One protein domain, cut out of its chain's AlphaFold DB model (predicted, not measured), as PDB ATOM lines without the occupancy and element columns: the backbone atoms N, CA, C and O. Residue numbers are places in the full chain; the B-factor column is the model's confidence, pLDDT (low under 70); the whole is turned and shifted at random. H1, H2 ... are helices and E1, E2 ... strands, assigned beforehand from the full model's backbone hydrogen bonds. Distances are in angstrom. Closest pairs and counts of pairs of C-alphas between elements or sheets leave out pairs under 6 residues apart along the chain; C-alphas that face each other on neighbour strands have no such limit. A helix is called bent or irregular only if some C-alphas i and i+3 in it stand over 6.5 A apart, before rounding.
ATOM      1  N   ILE A   6       4.610  61.996 -14.094       91.50
ATOM      2  CA  ILE A   6       4.123  60.855 -14.866       91.50
ATOM      3  C   ILE A   6       2.650  60.699 -14.532       91.50
ATOM      4  O   ILE A   6       2.300  60.539 -13.365       91.50
ATOM      5  N   THR A   7       1.792  60.735 -15.545       94.44
ATOM      6  CA  THR A   7       0.359  60.500 -15.372       94.44
ATOM      7  C   THR A   7      -0.005  59.150 -15.965       94.44
ATOM      8  O   THR A   7       0.280  58.887 -17.132       94.44
ATOM      9  N   ILE A   8      -0.639  58.301 -15.159       94.38
ATOM     10  CA  ILE A   8      -1.218  57.034 -15.604       94.38
ATOM     11  C   ILE A   8      -2.725  57.156 -15.515       94.38
ATOM     12  O   ILE A   8      -3.267  57.390 -14.437       94.38
ATOM     13  N   THR A   9      -3.395  56.941 -16.637       96.19
ATOM     14  CA  THR A   9      -4.850  56.841 -16.708       96.19
ATOM     15  C   THR A   9      -5.211  55.440 -17.168       96.19
ATOM     16  O   THR A   9      -4.622  54.931 -18.122       96.19
ATOM     17  N   TYR A  10      -6.175  54.820 -16.500       94.56
ATOM     18  CA  TYR A  10      -6.673  53.503 -16.881       94.56
ATOM     19  C   TYR A  10      -8.197  53.483 -16.923       94.56
ATOM     20  O   TYR A  10      -8.875  54.277 -16.266       94.56
ATOM     21  N   ASN A  11      -8.723  52.538 -17.698       96.81
ATOM     22  CA  ASN A  11     -10.139  52.227 -17.767       96.81
ATOM     23  C   ASN A  11     -10.298  50.707 -17.902       96.81
ATOM     24  O   ASN A  11      -9.773  50.110 -18.844       96.81
ATOM     25  N   LEU A  12     -10.950  50.090 -16.923       94.94
ATOM     26  CA  LEU A  12     -11.179  48.654 -16.816       94.94
ATOM     27  C   LEU A  12     -12.643  48.350 -17.117       94.94
ATOM     28  O   LEU A  12     -13.546  49.066 -16.686       94.94
ATOM     29  N   PHE A  13     -12.869  47.230 -17.796       95.38
ATOM     30  CA  PHE A  13     -14.195  46.755 -18.184       95.38
ATOM     31  C   PHE A  13     -14.461  45.380 -17.552       95.38
ATOM     32  O   PHE A  13     -14.404  44.367 -18.252       95.38
ATOM     33  N   PRO A  14     -14.675  45.310 -16.225       92.25
ATOM     34  CA  PRO A  14     -15.003  44.053 -15.562       92.25
ATOM     35  C   PRO A  14     -16.390  43.546 -16.006       92.25
ATOM     36  O   PRO A  14     -17.236  44.346 -16.424       92.25
ATOM     37  N   PRO A  15     -16.664  42.234 -15.898       93.19
ATOM     38  CA  PRO A  15     -18.007  41.695 -16.088       93.19
ATOM     39  C   PRO A  15     -19.030  42.383 -15.173       93.19
ATOM     40  O   PRO A  15     -18.734  42.700 -14.023       93.19
ATOM     41  N   SER A  16     -20.269  42.555 -15.643       89.50
ATOM     42  CA  SER A  16     -21.322  43.257 -14.887       89.50
ATOM     43  C   SER A  16     -21.725  42.570 -13.578       89.50
ATOM     44  O   SER A  16     -22.361  43.190 -12.733       89.50
ATOM     45  N   SER A  17     -21.400  41.283 -13.423       88.56
ATOM     46  CA  SER A  17     -21.645  40.508 -12.203       88.56
ATOM     47  C   SER A  17     -20.576  40.704 -11.126       88.56
ATOM     48  O   SER A  17     -20.778  40.265  -9.999       88.56
ATOM     49  N   THR A  18     -19.433  41.307 -11.459       92.19
ATOM     50  CA  THR A  18     -18.334  41.518 -10.514       92.19
ATOM     51  C   THR A  18     -18.619  42.750  -9.659       92.19
ATOM     52  O   THR A  18     -18.794  43.852 -10.179       92.19
ATOM     53  N   SER A  19     -18.659  42.576  -8.337       91.12
ATOM     54  CA  SER A  19     -18.765  43.688  -7.391       91.12
ATOM     55  C   SER A  19     -17.474  44.510  -7.353       91.12
ATOM     56  O   SER A  19     -16.384  44.008  -7.623       91.12
ATOM     57  N   GLN A  20     -17.591  45.794  -7.010       93.38
ATOM     58  CA  GLN A  20     -16.427  46.664  -6.881       93.38
ATOM     59  C   GLN A  20     -15.517  46.183  -5.731       93.38
ATOM     60  O   GLN A  20     -16.006  46.053  -4.605       93.38
ATOM     61  N   PRO A  21     -14.212  45.949  -5.976       94.12
ATOM     62  CA  PRO A  21     -13.289  45.561  -4.922       94.12
ATOM     63  C   PRO A  21     -12.957  46.721  -3.987       94.12
ATOM     64  O   PRO A  21     -13.046  47.896  -4.352       94.12
ATOM     65  N   THR A  22     -12.480  46.381  -2.793       92.81
ATOM     66  CA  THR A  22     -11.960  47.330  -1.803       92.81
ATOM     67  C   THR A  22     -10.476  47.098  -1.532       92.81
ATOM     68  O   THR A  22     -10.038  45.956  -1.387       92.81
ATOM     69  N   ALA A  23      -9.704  48.177  -1.415       84.31
ATOM     70  CA  ALA A  23      -8.269  48.132  -1.162       84.31
ATOM     71  C   ALA A  23      -7.962  47.827   0.316       84.31
ATOM     72  O   ALA A  23      -7.923  48.722   1.171       84.31
ATOM     73  N   GLY A  24      -7.715  46.549   0.611       74.00
ATOM     74  CA  GLY A  24      -7.194  46.087   1.900       74.00
ATOM     75  C   GLY A  24      -8.042  46.507   3.119       74.00
ATOM     76  O   GLY A  24      -9.254  46.692   2.997       74.00
ATOM     77  N   PRO A  25      -7.433  46.686   4.311       67.69
ATOM     78  CA  PRO A  25      -8.161  46.988   5.551       67.69
ATOM     79  C   PRO A  25      -8.768  48.399   5.582       67.69
ATOM     80  O   PRO A  25      -9.562  48.707   6.463       67.69
ATOM     81  N   SER A  26      -8.402  49.263   4.630       71.81
ATOM     82  CA  SER A  26      -8.901  50.640   4.540       71.81
ATOM     83  C   SER A  26     -10.340  50.743   4.013       71.81
ATOM     84  O   SER A  26     -10.922  51.829   4.047       71.81
ATOM     85  N   ALA A  27     -10.891  49.633   3.501       76.44
ATOM     86  CA  ALA A  27     -12.212  49.529   2.874       76.44
ATOM     87  C   ALA A  27     -12.473  50.558   1.751       76.44
ATOM     88  O   ALA A  27     -13.622  50.802   1.386       76.44
ATOM     89  N   GLN A  28     -11.424  51.168   1.186       88.31
ATOM     90  CA  GLN A  28     -11.584  52.151   0.119       88.31
ATOM     91  C   GLN A  28     -11.942  51.455  -1.199       88.31
ATOM     92  O   GLN A  28     -11.258  50.501  -1.575       88.31
ATOM     93  N   PRO A  29     -12.978  51.912  -1.921       91.50
ATOM     94  CA  PRO A  29     -13.372  51.307  -3.184       91.50
ATOM     95  C   PRO A  29     -12.296  51.519  -4.254       91.50
ATOM     96  O   PRO A  29     -11.820  52.635  -4.475       91.50
ATOM     97  N   VAL A  30     -11.936  50.447  -4.957       93.31
ATOM     98  CA  VAL A  30     -11.017  50.499  -6.097       93.31
ATOM     99  C   VAL A  30     -11.835  50.816  -7.345       93.31
ATOM    100  O   VAL A  30     -12.707  50.050  -7.754       93.31
ATOM    101  N   ALA A  31     -11.615  51.988  -7.939       93.44
ATOM    102  CA  ALA A  31     -12.351  52.415  -9.126       93.44
ATOM    103  C   ALA A  31     -12.001  51.555 -10.357       93.44
ATOM    104  O   ALA A  31     -10.890  51.044 -10.485       93.44
ATOM    105  N   SER A  32     -12.946  51.409 -11.289       93.94
ATOM    106  CA  SER A  32     -12.691  50.805 -12.607       93.94
ATOM    107  C   SER A  32     -12.009  51.784 -13.566       93.94
ATOM    108  O   SER A  32     -11.360  51.366 -14.519       93.94
ATOM    109  N   SER A  33     -12.088  53.087 -13.296       95.25
ATOM    110  CA  SER A  33     -11.380  54.130 -14.035       95.25
ATOM    111  C   SER A  33     -10.786  55.148 -13.074       95.25
ATOM    112  O   SER A  33     -11.502  55.670 -12.216       95.25
ATOM    113  N   SER A  34      -9.503  55.463 -13.225       95.31
ATOM    114  CA  SER A  34      -8.850  56.509 -12.436       95.31
ATOM    115  C   SER A  34      -7.626  57.069 -13.156       95.31
ATOM    116  O   SER A  34      -7.145  56.509 -14.146       95.31
ATOM    117  N   SER A  35      -7.126  58.189 -12.641       95.44
ATOM    118  CA  SER A  35      -5.887  58.816 -13.075       95.44
ATOM    119  C   SER A  35      -4.993  59.089 -11.872       95.44
ATOM    120  O   SER A  35      -5.404  59.757 -10.925       95.44
ATOM    121  N   PHE A  36      -3.756  58.612 -11.934       92.88
ATOM    122  CA  PHE A  36      -2.729  58.843 -10.926       92.88
ATOM    123  C   PHE A  36      -1.631  59.733 -11.490       92.88
ATOM    124  O   PHE A  36      -1.272  59.616 -12.661       92.88
ATOM    125  N   THR A  37      -1.076  60.591 -10.640       95.06
ATOM    126  CA  THR A  37       0.025  61.484 -10.998       95.06
ATOM    127  C   THR A  37       1.178  61.260 -10.034       95.06
ATOM    128  O   THR A  37       1.022  61.430  -8.829       95.06
ATOM    129  N   PHE A  38       2.339  60.912 -10.579       92.69
ATOM    130  CA  PHE A  38       3.563  60.647  -9.832       92.69
ATOM    131  C   PHE A  38       4.572  61.767 -10.111       92.69
ATOM    132  O   PHE A  38       4.955  61.963 -11.271       92.69
ATOM    133  N   PRO A  39       4.987  62.545  -9.099       91.56
ATOM    134  CA  PRO A  39       5.984  63.587  -9.288       91.56
ATOM    135  C   PRO A  39       7.370  62.976  -9.520       91.56
ATOM    136  O   PRO A  39       7.793  62.071  -8.809       91.56
ATOM    137  N   ILE A  40       8.092  63.497 -10.511       88.88
ATOM    138  CA  ILE A  40       9.518  63.226 -10.690       88.88
ATOM    139  C   ILE A  40      10.255  64.300  -9.896       88.88
ATOM    140  O   ILE A  40      10.332  65.458 -10.323       88.88
ATOM    141  N   GLU A  41      10.771  63.924  -8.729       82.31
ATOM    142  CA  GLU A  41      11.561  64.836  -7.912       82.31
ATOM    143  C   GLU A  41      12.831  65.243  -8.671       82.31
ATOM    144  O   GLU A  41      13.569  64.383  -9.167       82.31
ATOM    145  N   PRO A  42      13.108  66.549  -8.819       69.31
ATOM    146  CA  PRO A  42      14.333  66.976  -9.460       69.31
ATOM    147  C   PRO A  42      15.518  66.536  -8.600       69.31
ATOM    148  O   PRO A  42      15.591  66.853  -7.415       69.31
ATOM    149  N   THR A  43      16.504  65.885  -9.216       62.59
ATOM    150  CA  THR A  43      17.833  65.638  -8.633       62.59
ATOM    151  C   THR A  43      18.629  66.945  -8.532       62.59
ATOM    152  O   THR A  43      19.735  67.054  -9.053       62.59
ATOM    153  N   SER A  61      21.648  60.746 -17.520       84.50
ATOM    154  CA  SER A  61      21.760  59.789 -16.411       84.50
ATOM    155  C   SER A  61      21.007  60.275 -15.169       84.50
ATOM    156  O   SER A  61      20.304  59.493 -14.536       84.50
ATOM    157  N   GLN A  62      21.094  61.570 -14.852       82.25
ATOM    158  CA  GLN A  62      20.365  62.175 -13.728       82.25
ATOM    159  C   GLN A  62      18.845  62.173 -13.956       82.25
ATOM    160  O   GLN A  62      18.069  61.929 -13.031       82.25
ATOM    161  N   TYR A  63      18.412  62.387 -15.202       84.19
ATOM    162  CA  TYR A  63      17.004  62.283 -15.575       84.19
ATOM    163  C   TYR A  63      16.454  60.870 -15.352       84.19
ATOM    164  O   TYR A  63      15.430  60.711 -14.695       84.19
ATOM    165  N   TYR A  64      17.136  59.834 -15.842       88.25
ATOM    166  CA  TYR A  64      16.664  58.465 -15.625       88.25
ATOM    167  C   TYR A  64      16.744  58.055 -14.151       88.25
ATOM    168  O   TYR A  64      15.838  57.374 -13.673       88.25
ATOM    169  N   ALA A  65      17.754  58.517 -13.408       85.50
ATOM    170  CA  ALA A  65      17.858  58.274 -11.970       85.50
ATOM    171  C   ALA A  65      16.684  58.885 -11.180       85.50
ATOM    172  O   ALA A  65      16.147  58.226 -10.295       85.50
ATOM    173  N   SER A  66      16.245  60.100 -11.530       85.62
ATOM    174  CA  SER A  66      15.069  60.743 -10.911       85.62
ATOM    175  C   SER A  66      13.735  60.156 -11.376       85.62
ATOM    176  O   SER A  66      12.797  60.069 -10.589       85.62
ATOM    177  N   ALA A  67      13.622  59.735 -12.638       89.44
ATOM    178  CA  ALA A  67      12.374  59.207 -13.194       89.44
ATOM    179  C   ALA A  67      12.093  57.744 -12.805       89.44
ATOM    180  O   ALA A  67      10.932  57.355 -12.675       89.44
ATOM    181  N   SER A  68      13.135  56.932 -12.603       91.62
ATOM    182  CA  SER A  68      13.012  55.507 -12.254       91.62
ATOM    183  C   SER A  68      12.147  55.227 -11.013       91.62
ATOM    184  O   SER A  68      11.261  54.378 -11.114       91.62
ATOM    185  N   PRO A  69      12.323  55.908  -9.859       90.94
ATOM    186  CA  PRO A  69      11.483  55.651  -8.687       90.94
ATOM    187  C   PRO A  69      10.012  56.007  -8.927       90.94
ATOM    188  O   PRO A  69       9.134  55.246  -8.526       90.94
ATOM    189  N   ALA A  70       9.733  57.105  -9.640       91.81
ATOM    190  CA  ALA A  70       8.368  57.487  -9.995       91.81
ATOM    191  C   ALA A  70       7.703  56.430 -10.895       91.81
ATOM    192  O   ALA A  70       6.542  56.091 -10.684       91.81
ATOM    193  N   LEU A  71       8.442  55.857 -11.856       93.62
ATOM    194  CA  LEU A  71       7.954  54.759 -12.701       93.62
ATOM    195  C   LEU A  71       7.662  53.485 -11.903       93.62
ATOM    196  O   LEU A  71       6.621  52.868 -12.120       93.62
ATOM    197  N   LEU A  72       8.550  53.103 -10.982       95.00
ATOM    198  CA  LEU A  72       8.343  51.931 -10.127       95.00
ATOM    199  C   LEU A  72       7.114  52.106  -9.236       95.00
ATOM    200  O   LEU A  72       6.300  51.194  -9.134       95.00
ATOM    201  N   GLN A  73       6.937  53.285  -8.641       94.31
ATOM    202  CA  GLN A  73       5.747  53.586  -7.852       94.31
ATOM    203  C   GLN A  73       4.481  53.488  -8.709       94.31
ATOM    204  O   GLN A  73       3.507  52.855  -8.306       94.31
ATOM    205  N   ALA A  74       4.522  54.048  -9.918       94.19
ATOM    206  CA  ALA A  74       3.409  54.003 -10.851       94.19
ATOM    207  C   ALA A  74       3.037  52.565 -11.249       94.19
ATOM    208  O   ALA A  74       1.857  52.204 -11.276       94.19
ATOM    209  N   GLN A  75       4.046  51.729 -11.498       95.81
ATOM    210  CA  GLN A  75       3.880  50.307 -11.779       95.81
ATOM    211  C   GLN A  75       3.266  49.562 -10.588       95.81
ATOM    212  O   GLN A  75       2.317  48.805 -10.778       95.81
ATOM    213  N   THR A  76       3.775  49.779  -9.374       95.50
ATOM    214  CA  THR A  76       3.260  49.136  -8.158       95.50
ATOM    215  C   THR A  76       1.790  49.481  -7.937       95.50
ATOM    216  O   THR A  76       0.972  48.571  -7.817       95.50
ATOM    217  N   THR A  77       1.420  50.765  -7.994       92.94
ATOM    218  CA  THR A  77       0.024  51.205  -7.816       92.94
ATOM    219  C   THR A  77      -0.916  50.598  -8.860       92.94
ATOM    220  O   THR A  77      -2.037  50.188  -8.540       92.94
ATOM    221  N   LEU A  78      -0.477  50.506 -10.120       93.94
ATOM    222  CA  LEU A  78      -1.278  49.876 -11.168       93.94
ATOM    223  C   LEU A  78      -1.420  48.366 -10.937       93.94
ATOM    224  O   LEU A  78      -2.522  47.834 -11.049       93.94
ATOM    225  N   ASN A  79      -0.337  47.677 -10.577       96.00
ATOM    226  CA  ASN A  79      -0.357  46.241 -10.305       96.00
ATOM    227  C   ASN A  79      -1.254  45.887  -9.116       96.00
ATOM    228  O   ASN A  79      -1.996  44.909  -9.186       96.00
ATOM    229  N   GLU A  80      -1.229  46.684  -8.050       93.75
ATOM    230  CA  GLU A  80      -2.137  46.532  -6.907       93.75
ATOM    231  C   GLU A  80      -3.596  46.678  -7.350       93.75
ATOM    232  O   GLU A  80      -4.413  45.794  -7.100       93.75
ATOM    233  N   THR A  81      -3.902  47.742  -8.099       93.62
ATOM    234  CA  THR A  81      -5.245  47.985  -8.657       93.62
ATOM    235  C   THR A  81      -5.731  46.792  -9.485       93.62
ATOM    236  O   THR A  81      -6.855  46.321  -9.307       93.62
ATOM    237  N   LEU A  82      -4.884  46.276 -10.379       94.88
ATOM    238  CA  LEU A  82      -5.213  45.131 -11.227       94.88
ATOM    239  C   LEU A  82      -5.367  43.835 -10.427       94.88
ATOM    240  O   LEU A  82      -6.207  43.013 -10.779       94.88
ATOM    241  N   THR A  83      -4.592  43.659  -9.358       95.44
ATOM    242  CA  THR A  83      -4.694  42.489  -8.476       95.44
ATOM    243  C   THR A  83      -6.042  42.474  -7.765       95.44
ATOM    244  O   THR A  83      -6.747  41.474  -7.842       95.44
ATOM    245  N   TYR A  84      -6.473  43.605  -7.197       94.88
ATOM    246  CA  TYR A  84      -7.792  43.707  -6.567       94.88
ATOM    247  C   TYR A  84      -8.935  43.372  -7.528       94.88
ATOM    248  O   TYR A  84      -9.859  42.641  -7.172       94.88
ATOM    249  N   TRP A  85      -8.873  43.882  -8.759       95.50
ATOM    250  CA  TRP A  85      -9.873  43.560  -9.776       95.50
ATOM    251  C   TRP A  85      -9.812  42.103 -10.227       95.50
ATOM    252  O   TRP A  85     -10.855  41.479 -10.401       95.50
ATOM    253  N   LYS A  86      -8.613  41.539 -10.390       95.12
ATOM    254  CA  LYS A  86      -8.432  40.128 -10.740       95.12
ATOM    255  C   LYS A  86      -9.029  39.213  -9.672       95.12
ATOM    256  O   LYS A  86      -9.737  38.274 -10.028       95.12
ATOM    257  N   ASP A  87      -8.774  39.497  -8.401       93.38
ATOM    258  CA  ASP A  87      -9.279  38.696  -7.287       93.38
ATOM    259  C   ASP A  87     -10.804  38.815  -7.180       93.38
ATOM    260  O   ASP A  87     -11.484  37.795  -7.108       93.38
ATOM    261  N   ALA A  88     -11.367  40.023  -7.313       93.12
ATOM    262  CA  ALA A  88     -12.821  40.219  -7.328       93.12
ATOM    263  C   ALA A  88     -13.515  39.473  -8.476       93.12
ATOM    264  O   ALA A  88     -14.597  38.908  -8.295       93.12
ATOM    265  N   ILE A  89     -12.902  39.443  -9.662       94.31
ATOM    266  CA  ILE A  89     -13.402  38.639 -10.784       94.31
ATOM    267  C   ILE A  89     -13.291  37.148 -10.448       94.31
ATOM    268  O   ILE A  89     -14.252  36.412 -10.651       94.31
ATOM    269  N   GLY A  90     -12.155  36.709  -9.902       92.56
ATOM    270  CA  GLY A  90     -11.946  35.323  -9.482       92.56
ATOM    271  C   GLY A  90     -12.980  34.847  -8.460       92.56
ATOM    272  O   GLY A  90     -13.544  33.767  -8.623       92.56
ATOM    273  N   ASP A  91     -13.290  35.665  -7.458       89.38
ATOM    274  CA  ASP A  91     -14.300  35.365  -6.441       89.38
ATOM    275  C   ASP A  91     -15.719  35.342  -7.025       89.38
ATOM    276  O   ASP A  91     -16.509  34.442  -6.716       89.38
ATOM    277  N   ALA A  92     -16.034  36.282  -7.924       89.31
ATOM    278  CA  ALA A  92     -17.313  36.301  -8.627       89.31
ATOM    279  C   ALA A  92     -17.505  35.044  -9.493       89.31
ATOM    280  O   ALA A  92     -18.591  34.464  -9.494       89.31
ATOM    281  N   GLU A  93     -16.464  34.581 -10.186       88.12
ATOM    282  CA  GLU A  93     -16.524  33.342 -10.971       88.12
ATOM    283  C   GLU A  93     -16.587  32.099 -10.074       88.12
ATOM    284  O   GLU A  93     -17.422  31.224 -10.299       88.12
ATOM    285  N   LYS A  94     -15.805  32.050  -8.990       86.56
ATOM    286  CA  LYS A  94     -15.828  30.944  -8.020       86.56
ATOM    287  C   LYS A  94     -17.216  30.730  -7.418       86.56
ATOM    288  O   LYS A  94     -17.629  29.589  -7.214       86.56
ATOM    289  N   SER A  95     -17.957  31.808  -7.166       77.62
ATOM    290  CA  SER A  95     -19.326  31.718  -6.644       77.62
ATOM    291  C   SER A  95     -20.296  30.991  -7.587       77.62
ATOM    292  O   SER A  95     -21.290  30.433  -7.126       77.62
ATOM    293  N   LYS A  96     -19.999  30.933  -8.894       79.94
ATOM    294  CA  LYS A  96     -20.794  30.185  -9.881       79.94
ATOM    295  C   LYS A  96     -20.488  28.687  -9.870       79.94
ATOM    296  O   LYS A  96     -21.309  27.898 -10.331       79.94
ATOM    297  N   GLU A  97     -19.321  28.298  -9.360       75.88
ATOM    298  CA  GLU A  97     -18.880  26.903  -9.273       75.88
ATOM    299  C   GLU A  97     -19.176  26.263  -7.907       75.88
ATOM    300  O   GLU A  97     -19.120  25.036  -7.773       75.88
ATOM    301  N   ASP A  98     -19.498  27.055  -6.879       72.25
ATOM    302  CA  ASP A  98     -19.815  26.526  -5.552       72.25
ATOM    303  C   ASP A  98     -21.218  25.898  -5.533       72.25
ATOM    304  O   ASP A  98     -22.228  26.538  -5.249       72.25
TER     305      ASP A  98
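What this domain is: This is residues 6 to 43 and 61 to 98 of the 147 residues of an uncharacterized protein of Kwoniella shandongensis (UniProt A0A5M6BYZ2). One long helix, H1, makes the length of a thin rod, and a two-stranded antiparallel ribbon, E1 and E2, packs along its first half, next to H1 residues 63 to 81. The long link between the two strands runs on past the end of the ribbon beside the later part of H1 and folds back, with a small side loop at residues 22 to 29. The printed part has 76 residues with two named strands and one named helix, in the order E1, E2, H1, and its class is mixed, helices and strands. The whole is loose, with a radius of gyration of the C-alphas of 15.9 A and spans of 54 by 21 by 18 A.

Where its parts are: E1 is residues 6 to 11, 16.9 A from first to last C-alpha, and starts with C-alpha 6 at (4.123, 60.855, -14.866). Residues 12 to 32 hold no named element; within them residues 22 to 23 pair with residues 28 to 29, antiparallel, in stretches too short to be named. E2 is residues 33 to 40, 23.0 A long, with C-alpha 33 at (-11.380, 54.130, -14.035). H1 is residues 61 to 97, 52.8 A long, ending with C-alpha 97 at (-18.880, 26.903, -9.273). H1 has a kink of 28 degrees near residue 68 and is irregular, but only just: C-alphas 66 and 69 are 6.6 A apart.

How they stand to each other: E1 and E2 form a hairpin of antiparallel neighbours, with 170 degrees between their N-to-C directions. C-alphas 9 and 35 face each other at 4.3 A. Across the pair, N 8 and O 36 are 2.9 A apart and N 38 and O 6 are 2.8 A apart, both within hydrogen-bond range. The closest C-alphas of E2 and H1 are those of Ile 40 and Ala 67, 5.5 A apart, and 9 pairs of their C-alphas are within 8 A. The closest C-alphas of E1 and H1 are those of Ile 6 and Ala 70, 7.3 A apart, with 4 pairs within 8 A. In the backbone of H1, 29 of 33 O i to N i+4 pairs are within hydrogen-bond range.

The domain as a whole: The two C-alphas farthest apart are those of Thr 43 and Asp 98, at 54.4 A. Residues 44 to 60 are not printed, and across this cut, between E2 and H1, C-alphas 43 and 61 are 10.5 A apart. The link from E1 to E2 is long, with 21 residues. The mean pLDDT of the printed part is 89.5, and the model's confidence is under 70 at residue 25 and residues 42 to 43.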